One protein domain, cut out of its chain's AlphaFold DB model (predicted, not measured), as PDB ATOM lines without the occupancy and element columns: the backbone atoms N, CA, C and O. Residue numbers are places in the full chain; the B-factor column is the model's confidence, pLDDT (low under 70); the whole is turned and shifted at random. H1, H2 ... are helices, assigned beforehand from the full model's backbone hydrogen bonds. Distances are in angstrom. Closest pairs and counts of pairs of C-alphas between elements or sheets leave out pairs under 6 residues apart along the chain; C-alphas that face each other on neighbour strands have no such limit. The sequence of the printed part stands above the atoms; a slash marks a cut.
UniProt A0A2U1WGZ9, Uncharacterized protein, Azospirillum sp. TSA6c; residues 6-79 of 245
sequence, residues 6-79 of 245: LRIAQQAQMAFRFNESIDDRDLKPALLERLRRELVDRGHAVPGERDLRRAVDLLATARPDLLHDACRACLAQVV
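Overview. This is residues 6 to 79 of the 245 residues of an uncharacterized protein of Azospirillum sp. TSA6c (UniProt A0A2U1WGZ9). Three helices pack at wide angles into a body, with H1 and H2 both on H3, while a fourth helix, H4, turns away from them after H3 and sticks out as an arm with residues 72 to 79. H2, the longest helix, packs with its residues 28 to 36 on residues 52 to 56 of H3, and the link from H2 loops round to bring the backbone to H3. The printed part has 74 residues with four named helices, in the order H1, H2, H3, H4, and no named strand; the class is all helix. It is compact, with a radius of gyration of the C-alphas of 13.0 A, and spans 38 by 30 by 20 A.

Arrangement. Start at H1, residues 6 to 16, and compare it with H3, residues 49 to 62: they touch, with the C-alphas of Ala 12 and Asp 57 closest at 4.9 A, and run the same way at a steep tilt of 61 degrees. Next look at H2, residues 24 to 41. With residues 24 to 28 alone it only just touches H1, with 3 pairs of C-alphas within 8 A; the closest are Phe 16 and Asp 24, 5.8 A apart, and the lines are about perpendicular at 79 degrees. H2 touches H3 with residues 28 to 36 alone, and H3 meets it there with residues 52 to 56 alone; the closest C-alphas are those of Leu 32 and Leu 52, 6.7 A apart, and the lines are only just about perpendicular, at 72 degrees. The helix packing is mostly crossed: of the three pairs that touch, none is at a shallow tilt. Last comes H4, residues 65 to 78, which touches no helix. It is close to H3 but not clearly touching, with the C-alphas of Ala 60 and Leu 67 closest at 7.5 A, and about perpendicular at 88 degrees. It is also close to H1 but not clearly touching, with Phe 16 and Leu 67 closest at 7.9 A between C-alphas. H2 and H4 are apart. Every O i to N i+4 pair is within hydrogen-bond range in H1 and H3, against 13 of 14 in H2 and 9 of 10 in H4.

Along the chain. Find C-alpha 6 at (237.813, 214.790, 177.744); from there H1 runs 15.2 A to Phe 16. H2 begins at C-alpha 24, at (231.428, 226.767, 188.141), and runs 25.4 A to Asp 41. H3 covers 19.9 A from Glu 49 to Ala 62. H4 covers 20.3 A from Asp 65 to C-alpha 78, at (219.930, 231.408, 204.288).

Size, cuts and confidence. The two C-alphas farthest apart are those of Ala 45 and Val 79, 38.5 A. The printed part has no cut. The link from H3 to H4 is tight, and those from H1 to H2 and from H2 to H3 are short. The mean pLDDT of the printed part is 87.4, and no printed residue is under 70.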
ATOM      1  N   LEU A   6     238.607 213.777 178.427       79.88
ATOM      2  CA  LEU A   6     237.813 214.790 177.744       79.88
ATOM      3  C   LEU A   6     236.305 214.558 177.920       79.88
ATOM      4  O   LEU A   6     235.579 215.502 178.216       79.88
ATOM      5  N   ARG A   7     235.834 213.310 177.791       78.94
ATOM      6  CA  ARG A   7     234.411 212.979 177.982       78.94
ATOM      7  C   ARG A   7     233.970 213.175 179.430       78.94
ATOM      8  O   ARG A   7     232.889 213.701 179.656       78.94
ATOM      9  N   ILE A   8     234.819 212.792 180.387       80.81
ATOM     10  CA  ILE A   8     234.558 212.999 181.820       80.81
ATOM     11  C   ILE A   8     234.448 214.497 182.125       80.81
ATOM     12  O   ILE A   8     233.479 214.917 182.744       80.81
ATOM     13  N   ALA A   9     235.387 215.311 181.638       80.06
ATOM     14  CA  ALA A   9     235.374 216.753 181.871       80.06
ATOM     15  C   ALA A   9     234.135 217.439 181.263       80.06
ATOM     16  O   ALA A   9     233.548 218.316 181.895       80.06
ATOM     17  N   GLN A  10     233.704 217.022 180.066       82.19
ATOM     18  CA  GLN A  10     232.489 217.539 179.424       82.19
ATOM     19  C   GLN A  10     231.224 217.187 180.216       82.19
ATOM     20  O   GLN A  10     230.399 218.060 180.477       82.19
ATOM     21  N   GLN A  11     231.080 215.929 180.643       82.31
ATOM     22  CA  GLN A  11     229.936 215.498 181.455       82.31
ATOM     23  C   GLN A  11     229.922 216.183 182.823       82.31
ATOM     24  O   GLN A  11     228.881 216.672 183.261       82.31
ATOM     25  N   ALA A  12     231.085 216.300 183.461       83.31
ATOM     26  CA  ALA A  12     231.224 217.015 184.717       83.31
ATOM     27  C   ALA A  12     230.858 218.494 184.568       83.31
ATOM     28  O   ALA A  12     230.169 219.036 185.423       83.31
ATOM     29  N   GLN A  13     231.261 219.160 183.481       85.12
ATOM     30  CA  GLN A  13     230.887 220.556 183.243       85.12
ATOM     31  C   GLN A  13     229.367 220.748 183.188       85.12
ATOM     32  O   GLN A  13     228.865 221.728 183.730       85.12
ATOM     33  N   MET A  14     228.627 219.804 182.599       83.19
ATOM     34  CA  MET A  14     227.162 219.836 182.645       83.19
ATOM     35  C   MET A  14     226.639 219.657 184.076       83.19
ATOM     36  O   MET A  14     225.755 220.400 184.485       83.19
ATOM     37  N   ALA A  15     227.220 218.738 184.854       83.38
ATOM     38  CA  ALA A  15     226.846 218.526 186.254       83.38
ATOM     39  C   ALA A  15     227.144 219.739 187.155       83.38
ATOM     40  O   ALA A  15     226.412 219.980 188.106       83.38
ATOM     41  N   PHE A  16     228.188 220.520 186.861       85.88
ATOM     42  CA  PHE A  16     228.523 221.732 187.615       85.88
ATOM     43  C   PHE A  16     227.654 222.943 187.267       85.88
ATOM     44  O   PHE A  16     227.535 223.850 188.083       85.88
ATOM     45  N   ARG A  17     226.984 222.938 186.112       84.62
ATOM     46  CA  ARG A  17     225.999 223.960 185.714       84.62
ATOM     47  C   ARG A  17     224.592 223.627 186.211       84.62
ATOM     48  O   ARG A  17     223.611 223.813 185.497       84.62
ATOM     49  N   PHE A  18     224.498 223.089 187.422       80.62
ATOM     50  CA  PHE A  18     223.227 222.682 188.020       80.62
ATOM     51  C   PHE A  18     222.461 223.850 188.658       80.62
ATOM     52  O   PHE A  18     221.265 223.720 188.898       80.62
ATOM     53  N   ASN A  19     223.129 224.973 188.942       81.31
ATOM     54  CA  ASN A  19     222.535 226.165 189.540       81.31
ATOM     55  C   ASN A  19     223.066 227.423 188.837       81.31
ATOM     56  O   ASN A  19     224.275 227.624 188.769       81.31
ATOM     57  N   GLU A  20     222.167 228.268 188.330       77.69
ATOM     58  CA  GLU A  20     222.522 229.482 187.571       77.69
ATOM     59  C   GLU A  20     223.147 230.583 188.441       77.69
ATOM     60  O   GLU A  20     223.822 231.472 187.934       77.69
ATOM     61  N   SER A  21     222.938 230.526 189.757       78.12
ATOM     62  CA  SER A  21     223.487 231.472 190.733       78.12
ATOM     63  C   SER A  21     224.860 231.064 191.278       78.12
ATOM     64  O   SER A  21     225.408 231.777 192.115       78.12
ATOM     65  N   ILE A  22     225.418 229.925 190.849       84.25
ATOM     66  CA  ILE A  22     226.729 229.438 191.298       84.25
ATOM     67  C   ILE A  22     227.681 229.376 190.099       84.25
ATOM     68  O   ILE A  22     227.460 228.608 189.166       84.25
ATOM     69  N   ASP A  23     228.765 230.158 190.139       85.81
ATOM     70  CA  ASP A  23     229.803 230.124 189.101       85.81
ATOM     71  C   ASP A  23     230.641 228.835 189.228       85.81
ATOM     72  O   ASP A  23     231.264 228.560 190.262       85.81
ATOM     73  N   ASP A  24     230.676 228.024 188.165       83.88
ATOM     74  CA  ASP A  24     231.428 226.767 188.141       83.88
ATOM     75  C   ASP A  24     232.944 226.991 188.239       83.88
ATOM     76  O   ASP A  24     233.673 226.107 188.711       83.88
ATOM     77  N   ARG A  25     233.419 228.180 187.848       85.19
ATOM     78  CA  ARG A  25     234.826 228.590 187.943       85.19
ATOM     79  C   ARG A  25     235.263 228.860 189.375       85.19
ATOM     80  O   ARG A  25     236.452 228.713 189.642       85.19
ATOM     81  N   ASP A  26     234.331 229.158 190.276       89.31
ATOM     82  CA  ASP A  26     234.608 229.336 191.704       89.31
ATOM     83  C   ASP A  26     234.374 228.032 192.478       89.31
ATOM     84  O   ASP A  26     235.189 227.629 193.317       89.31
ATOM     85  N   LEU A  27     233.300 227.306 192.144       90.00
ATOM     86  CA  LEU A  27     232.933 226.065 192.826       90.00
ATOM     87  C   LEU A  27     233.972 224.953 192.624       90.00
ATOM     88  O   LEU A  27     234.350 224.275 193.583       90.00
ATOM     89  N   LYS A  28     234.458 224.744 191.391       90.31
ATOM     90  CA  LYS A  28     235.418 223.665 191.100       90.31
ATOM     91  C   LYS A  28     236.726 223.814 191.892       90.31
ATOM     92  O   LYS A  28     237.110 222.842 192.548       90.31
ATOM     93  N   PRO A  29     237.419 224.971 191.884       91.25
ATOM     94  CA  PRO A  29     238.601 225.177 192.720       91.25
ATOM     95  C   PRO A  29     238.337 224.973 194.212       91.25
ATOM     96  O   PRO A  29     239.150 224.337 194.884       91.25
ATOM     97  N   ALA A  30     237.194 225.440 194.724       93.19
ATOM     98  CA  ALA A  30     236.835 225.260 196.128       93.19
ATOM     99  C   ALA A  30     236.678 223.775 196.503       93.19
ATOM    100  O   ALA A  30     237.185 223.338 197.538       93.19
ATOM    101  N   LEU A  31     236.042 222.971 195.644       93.38
ATOM    102  CA  LEU A  31     235.905 221.527 195.857       93.38
ATOM    103  C   LEU A  31     237.239 220.783 195.764       93.38
ATOM    104  O   LEU A  31     237.466 219.855 196.541       93.38
ATOM    105  N   LEU A  32     238.133 221.192 194.859       94.06
ATOM    106  CA  LEU A  32     239.485 220.626 194.774       94.06
ATOM    107  C   LEU A  32     240.261 220.867 196.062       94.06
ATOM    108  O   LEU A  32     240.854 219.942 196.614       94.06
ATOM    109  N   GLU A  33     240.221 222.098 196.559       94.81
ATOM    110  CA  GLU A  33     240.886 222.456 197.803       94.81
ATOM    111  C   GLU A  33     240.266 221.732 199.003       94.81
ATOM    112  O   GLU A  33     240.986 221.222 199.864       94.81
ATOM    113  N   ARG A  34     238.937 221.582 199.033       94.62
ATOM    114  CA  ARG A  34     238.258 220.811 200.078       94.62
ATOM    115  C   ARG A  34     238.647 219.331 200.054       94.62
ATOM    116  O   ARG A  34     238.913 218.774 201.117       94.62
ATOM    117  N   LEU A  35     238.709 218.711 198.874       93.81
ATOM    118  CA  LEU A  35     239.121 217.314 198.717       93.81
ATOM    119  C   LEU A  35     240.582 217.116 199.126       93.81
ATOM    120  O   LEU A  35     240.896 216.151 199.818       93.81
ATOM    121  N   ARG A  36     241.469 218.043 198.745       95.31
ATOM    122  CA  ARG A  36     242.873 218.035 199.172       95.31
ATOM    123  C   ARG A  36     242.984 218.019 200.695       95.31
ATOM    124  O   ARG A  36     243.699 217.175 201.227       95.31
ATOM    125  N   ARG A  37     242.264 218.912 201.380       95.44
ATOM    126  CA  ARG A  37     242.257 218.973 202.850       95.44
ATOM    127  C   ARG A  37     241.752 217.676 203.472       95.44
ATOM    128  O   ARG A  37     242.442 217.115 204.305       95.44
ATOM    129  N   GLU A  38     240.631 217.137 202.991       95.50
ATOM    130  CA  GLU A  38     240.101 215.858 203.493       95.50
ATOM    131  C   GLU A  38     241.076 214.685 203.328       95.50
ATOM    132  O   GLU A  38     241.134 213.812 204.191       95.50
ATOM    133  N   LEU A  39     241.843 214.640 202.234       95.06
ATOM    134  CA  LEU A  39     242.868 213.611 202.049       95.06
ATOM    135  C   LEU A  39     243.987 213.755 203.084       95.06
ATOM    136  O   LEU A  39     244.363 212.760 203.698       95.06
ATOM    137  N   VAL A  40     244.470 214.980 203.312       95.19
ATOM    138  CA  VAL A  40     245.500 215.264 204.325       95.19
ATOM    139  C   VAL A  40     245.002 214.920 205.727       95.19
ATOM    140  O   VAL A  40     245.683 214.192 206.445       95.19
ATOM    141  N   ASP A  41     243.803 215.373 206.092       96.00
ATOM    142  CA  ASP A  41     243.215 215.171 207.421       96.00
ATOM    143  C   ASP A  41     243.013 213.681 207.743       96.00
ATOM    144  O   ASP A  41     243.125 213.257 208.891       96.00
ATOM    145  N   ARG A  42     242.765 212.859 206.716       95.56
ATOM    146  CA  ARG A  42     242.632 211.396 206.830       95.56
ATOM    147  C   ARG A  42     243.958 210.641 206.688       95.56
ATOM    148  O   ARG A  42     243.957 209.412 206.691       95.56
ATOM    149  N   GLY A  43     245.081 211.346 206.545       95.06
ATOM    150  CA  GLY A  43     246.412 210.752 206.398       95.06
ATOM    151  C   GLY A  43     246.663 210.084 205.041       95.06
ATOM    152  O   GLY A  43     247.551 209.240 204.923       95.06
ATOM    153  N   HIS A  44     245.888 210.423 204.009       94.25
ATOM    154  CA  HIS A  44     246.093 209.937 202.648       94.25
ATOM    155  C   HIS A  44     247.115 210.795 201.892       94.25
ATOM    156  O   HIS A  44     247.168 212.017 202.035       94.25
ATOM    157  N   ALA A  45     247.902 210.159 201.021       92.56
ATOM    158  CA  ALA A  45     248.777 210.879 200.104       92.56
ATOM    159  C   ALA A  45     247.943 211.716 199.123       92.56
ATOM    160  O   ALA A  45     246.998 211.211 198.514       92.56
ATOM    161  N   VAL A  46     248.308 212.988 198.952       92.31
ATOM    162  CA  VAL A  46     247.631 213.901 198.024       92.31
ATOM    163  C   VAL A  46     248.094 213.599 196.592       92.31
ATOM    164  O   VAL A  46     249.287 213.729 196.308       92.31
ATOM    165  N   PRO A  47     247.189 213.209 195.674       91.62
ATOM    166  CA  PRO A  47     247.536 212.987 194.276       91.62
ATOM    167  C   PRO A  47     247.979 214.275 193.574       91.62
ATOM    168  O   PRO A  47     247.721 215.388 194.035       91.62
ATOM    169  N   GLY A  48     248.577 214.124 192.391       92.69
ATOM    170  CA  GLY A  48     248.862 215.262 191.522       92.69
ATOM    171  C   GLY A  48     247.588 216.013 191.118       92.69
ATOM    172  O   GLY A  48     246.506 215.437 191.009       92.69
ATOM    173  N   GLU A  49     247.731 217.306 190.825       90.38
ATOM    174  CA  GLU A  49     246.627 218.220 190.485       90.38
ATOM    175  C   GLU A  49     245.696 217.671 189.387       90.38
ATOM    176  O   GLU A  49     244.475 217.808 189.457       90.38
ATOM    177  N   ARG A  50     246.263 216.996 188.378       90.38
ATOM    178  CA  ARG A  50     245.501 216.378 187.284       90.38
ATOM    179  C   ARG A  50     244.574 215.261 187.772       90.38
ATOM    180  O   ARG A  50     243.439 215.171 187.307       90.38
ATOM    181  N   ASP A  51     245.050 214.419 188.682       90.88
ATOM    182  CA  ASP A  51     244.283 213.284 189.197       90.88
ATOM    183  C   ASP A  51     243.232 213.749 190.203       90.88
ATOM    184  O   ASP A  51     242.111 213.243 190.198       90.88
ATOM    185  N   LEU A  52     243.544 214.790 190.981       92.56
ATOM    186  CA  LEU A  52     242.583 215.445 191.865       92.56
ATOM    187  C   LEU A  52     241.420 216.066 191.073       92.56
ATOM    188  O   LEU A  52     240.255 215.836 191.397       92.56
ATOM    189  N   ARG A  53     241.724 216.775 189.975       91.06
ATOM    190  CA  ARG A  53     240.715 217.305 189.036       91.06
ATOM    191  C   ARG A  53     239.845 216.210 188.454       91.06
ATOM    192  O   ARG A  53     238.620 216.306 188.498       91.06
ATOM    193  N   ARG A  54     240.474 215.135 187.976       90.25
ATOM    194  CA  ARG A  54     239.752 213.979 187.449       90.25
ATOM    195  C   ARG A  54     238.836 213.351 188.503       90.25
ATOM    196  O   ARG A  54     237.726 212.961 188.158       90.25
ATOM    197  N   ALA A  55     239.273 213.247 189.757       91.06
ATOM    198  CA  ALA A  55     238.461 212.697 190.840       91.06
ATOM    199  C   ALA A  55     237.210 213.548 191.107       91.06
ATOM    200  O   ALA A  55     236.113 212.998 191.189       91.06
ATOM    201  N   VAL A  56     237.348 214.877 191.166       92.06
ATOM    202  CA  VAL A  56     236.207 215.794 191.328       92.06
ATOM    203  C   VAL A  56     235.233 215.693 190.149       92.06
ATOM    204  O   VAL A  56     234.032 215.548 190.368       92.06
ATOM    205  N   ASP A  57     235.731 215.693 188.910       91.44
ATOM    206  CA  ASP A  57     234.878 215.560 187.720       91.44
ATOM    207  C   ASP A  57     234.148 214.198 187.680       91.44
ATOM    208  O   ASP A  57     232.968 214.122 187.324       91.44
ATOM    209  N   LEU A  58     234.817 213.113 188.088       90.31
ATOM    210  CA  LEU A  58     234.199 211.790 188.218       90.31
ATOM    211  C   LEU A  58     233.105 211.768 189.288       90.31
ATOM    212  O   LEU A  58     232.044 211.197 189.042       90.31
ATOM    213  N   LEU A  59     233.338 212.389 190.446       88.88
ATOM    214  CA  LEU A  59     232.339 212.478 191.512       88.88
ATOM    215  C   LEU A  59     231.113 213.272 191.057       88.88
ATOM    216  O   LEU A  59     229.996 212.792 191.227       88.88
ATOM    217  N   ALA A  60     231.315 214.425 190.416       87.94
ATOM    218  CA  ALA A  60     230.226 215.239 189.880       87.94
ATOM    219  C   ALA A  60     229.411 214.488 188.815       87.94
ATOM    220  O   ALA A  60     228.188 214.589 188.780       87.94
ATOM    221  N   THR A  61     230.075 213.679 187.983       86.81
ATOM    222  CA  THR A  61     229.410 212.870 186.950       86.81
ATOM    223  C   THR A  61     228.663 211.672 187.544       86.81
ATOM    224  O   THR A  61     227.547 211.367 187.131       86.81
ATOM    225  N   ALA A  62     229.260 210.967 188.510       86.38
ATOM    226  CA  ALA A  62     228.673 209.763 189.097       86.38
ATOM    227  C   ALA A  62     227.547 210.081 190.093       86.38
ATOM    228  O   ALA A  62     226.584 209.317 190.228       86.38
ATOM    229  N   ARG A  63     227.680 211.198 190.814       84.94
ATOM    230  CA  ARG A  63     226.816 211.603 191.926       84.94
ATOM    231  C   ARG A  63     226.408 213.083 191.838       84.94
ATOM    232  O   ARG A  63     226.658 213.837 192.779       84.94
ATOM    233  N   PRO A  64     225.759 213.514 190.739       81.31
ATOM    234  CA  PRO A  64     225.298 214.897 190.595       81.31
ATOM    235  C   PRO A  64     224.289 215.293 191.687       81.31
ATOM    236  O   PRO A  64     224.218 216.456 192.070       81.31
ATOM    237  N   ASP A  65     223.571 214.319 192.259       80.12
ATOM    238  CA  ASP A  65     222.640 214.499 193.376       80.12
ATOM    239  C   ASP A  65     223.275 215.170 194.603       80.12
ATOM    240  O   ASP A  65     222.610 215.954 195.278       80.12
ATOM    241  N   LEU A  66     224.570 214.935 194.854       85.38
ATOM    242  CA  LEU A  66     225.277 215.517 195.997       85.38
ATOM    243  C   LEU A  66     225.427 217.038 195.884       85.38
ATOM    244  O   LEU A  66     225.400 217.722 196.904       85.38
ATOM    245  N   LEU A  67     225.563 217.575 194.665       85.88
ATOM    246  CA  LEU A  67     225.639 219.023 194.439       85.88
ATOM    247  C   LEU A  67     224.293 219.693 194.740       85.88
ATOM    248  O   LEU A  67     224.247 220.710 195.436       85.88
ATOM    249  N   HIS A  68     223.200 219.073 194.290       82.19
ATOM    250  CA  HIS A  68     221.841 219.524 194.592       82.19
ATOM    251  C   HIS A  68     221.545 219.442 196.092       82.19
ATOM    252  O   HIS A  68     221.005 220.384 196.665       82.19
ATOM    253  N   ASP A  69     221.920 218.345 196.754       83.25
ATOM    254  CA  ASP A  69     221.669 218.170 198.186       83.25
ATOM    255  C   ASP A  69     222.495 219.132 199.044       83.25
ATOM    256  O   ASP A  69     221.960 219.718 199.987       83.25
ATOM    257  N   ALA A  70     223.760 219.369 198.685       86.00
ATOM    258  CA  ALA A  70     224.587 220.379 199.339       86.00
ATOM    259  C   ALA A  70     223.983 221.781 199.183       86.00
ATOM    260  O   ALA A  70     223.860 222.511 200.165       86.00
ATOM    261  N   CYS A  71     223.538 222.146 197.977       85.12
ATOM    262  CA  CYS A  71     222.902 223.445 197.759       85.12
ATOM    263  C   CYS A  71     221.578 223.577 198.499       85.12
ATOM    264  O   CYS A  71     221.334 224.624 199.090       85.12
ATOM    265  N   ARG A  72     220.757 222.521 198.544       82.06
ATOM    266  CA  ARG A  72     219.535 222.507 199.359       82.06
ATOM    267  C   ARG A  72     219.852 222.789 200.826       82.06
ATOM    268  O   ARG A  72     219.195 223.628 201.432       82.06
ATOM    269  N   ALA A  73     220.862 222.118 201.380       83.12
ATOM    270  CA  ALA A  73     221.270 222.299 202.770       83.12
ATOM    271  C   ALA A  73     221.766 223.727 203.048       83.12
ATOM    272  O   ALA A  73     221.388 224.310 204.062       83.12
ATOM    273  N   CYS A  74     222.554 224.312 202.141       84.12
ATOM    274  CA  CYS A  74     222.993 225.705 202.248       84.12
ATOM    275  C   CYS A  74     221.813 226.683 202.157       84.12
ATOM    276  O   CYS A  74     221.667 227.548 203.016       84.12
ATOM    277  N   LEU A  75     220.941 226.525 201.154       81.56
ATOM    278  CA  LEU A  75     219.771 227.385 200.952       81.56
ATOM    279  C   LEU A  75     218.827 227.343 202.154       81.56
ATOM    280  O   LEU A  75     218.374 228.391 202.605       81.56
ATOM    281  N   ALA A  76     218.596 226.167 202.740       77.31
ATOM    282  CA  ALA A  76     217.758 226.028 203.929       77.31
ATOM    283  C   ALA A  76     218.225 226.894 205.118       77.31
ATOM    284  O   ALA A  76     217.406 227.256 205.962       77.31
ATOM    285  N   GLN A  77     219.515 227.245 205.186       79.81
ATOM    286  CA  GLN A  77     220.076 228.093 206.245       79.81
ATOM    287  C   GLN A  77     219.923 229.592 205.969       79.81
ATOM    288  O   GLN A  77     219.883 230.377 206.914       79.81
ATOM    289  N   VAL A  78     219.853 229.994 204.697       82.06
ATOM    290  CA  VAL A  78     219.930 231.408 204.288       82.06
ATOM    291  C   VAL A  78     218.639 231.953 203.677       82.06
ATOM    292  O   VAL A  78     218.502 233.164 203.552       82.06
ATOM    293  N   VAL A  79     217.686 231.093 203.298       81.50
ATOM    294  CA  VAL A  79     216.402 231.518 202.721       81.50
ATOM    295  C   VAL A  79     215.575 232.266 203.764       81.50
ATOM    296  O   VAL A  79     215.205 231.710 204.800       81.50
TER     297      VAL A  79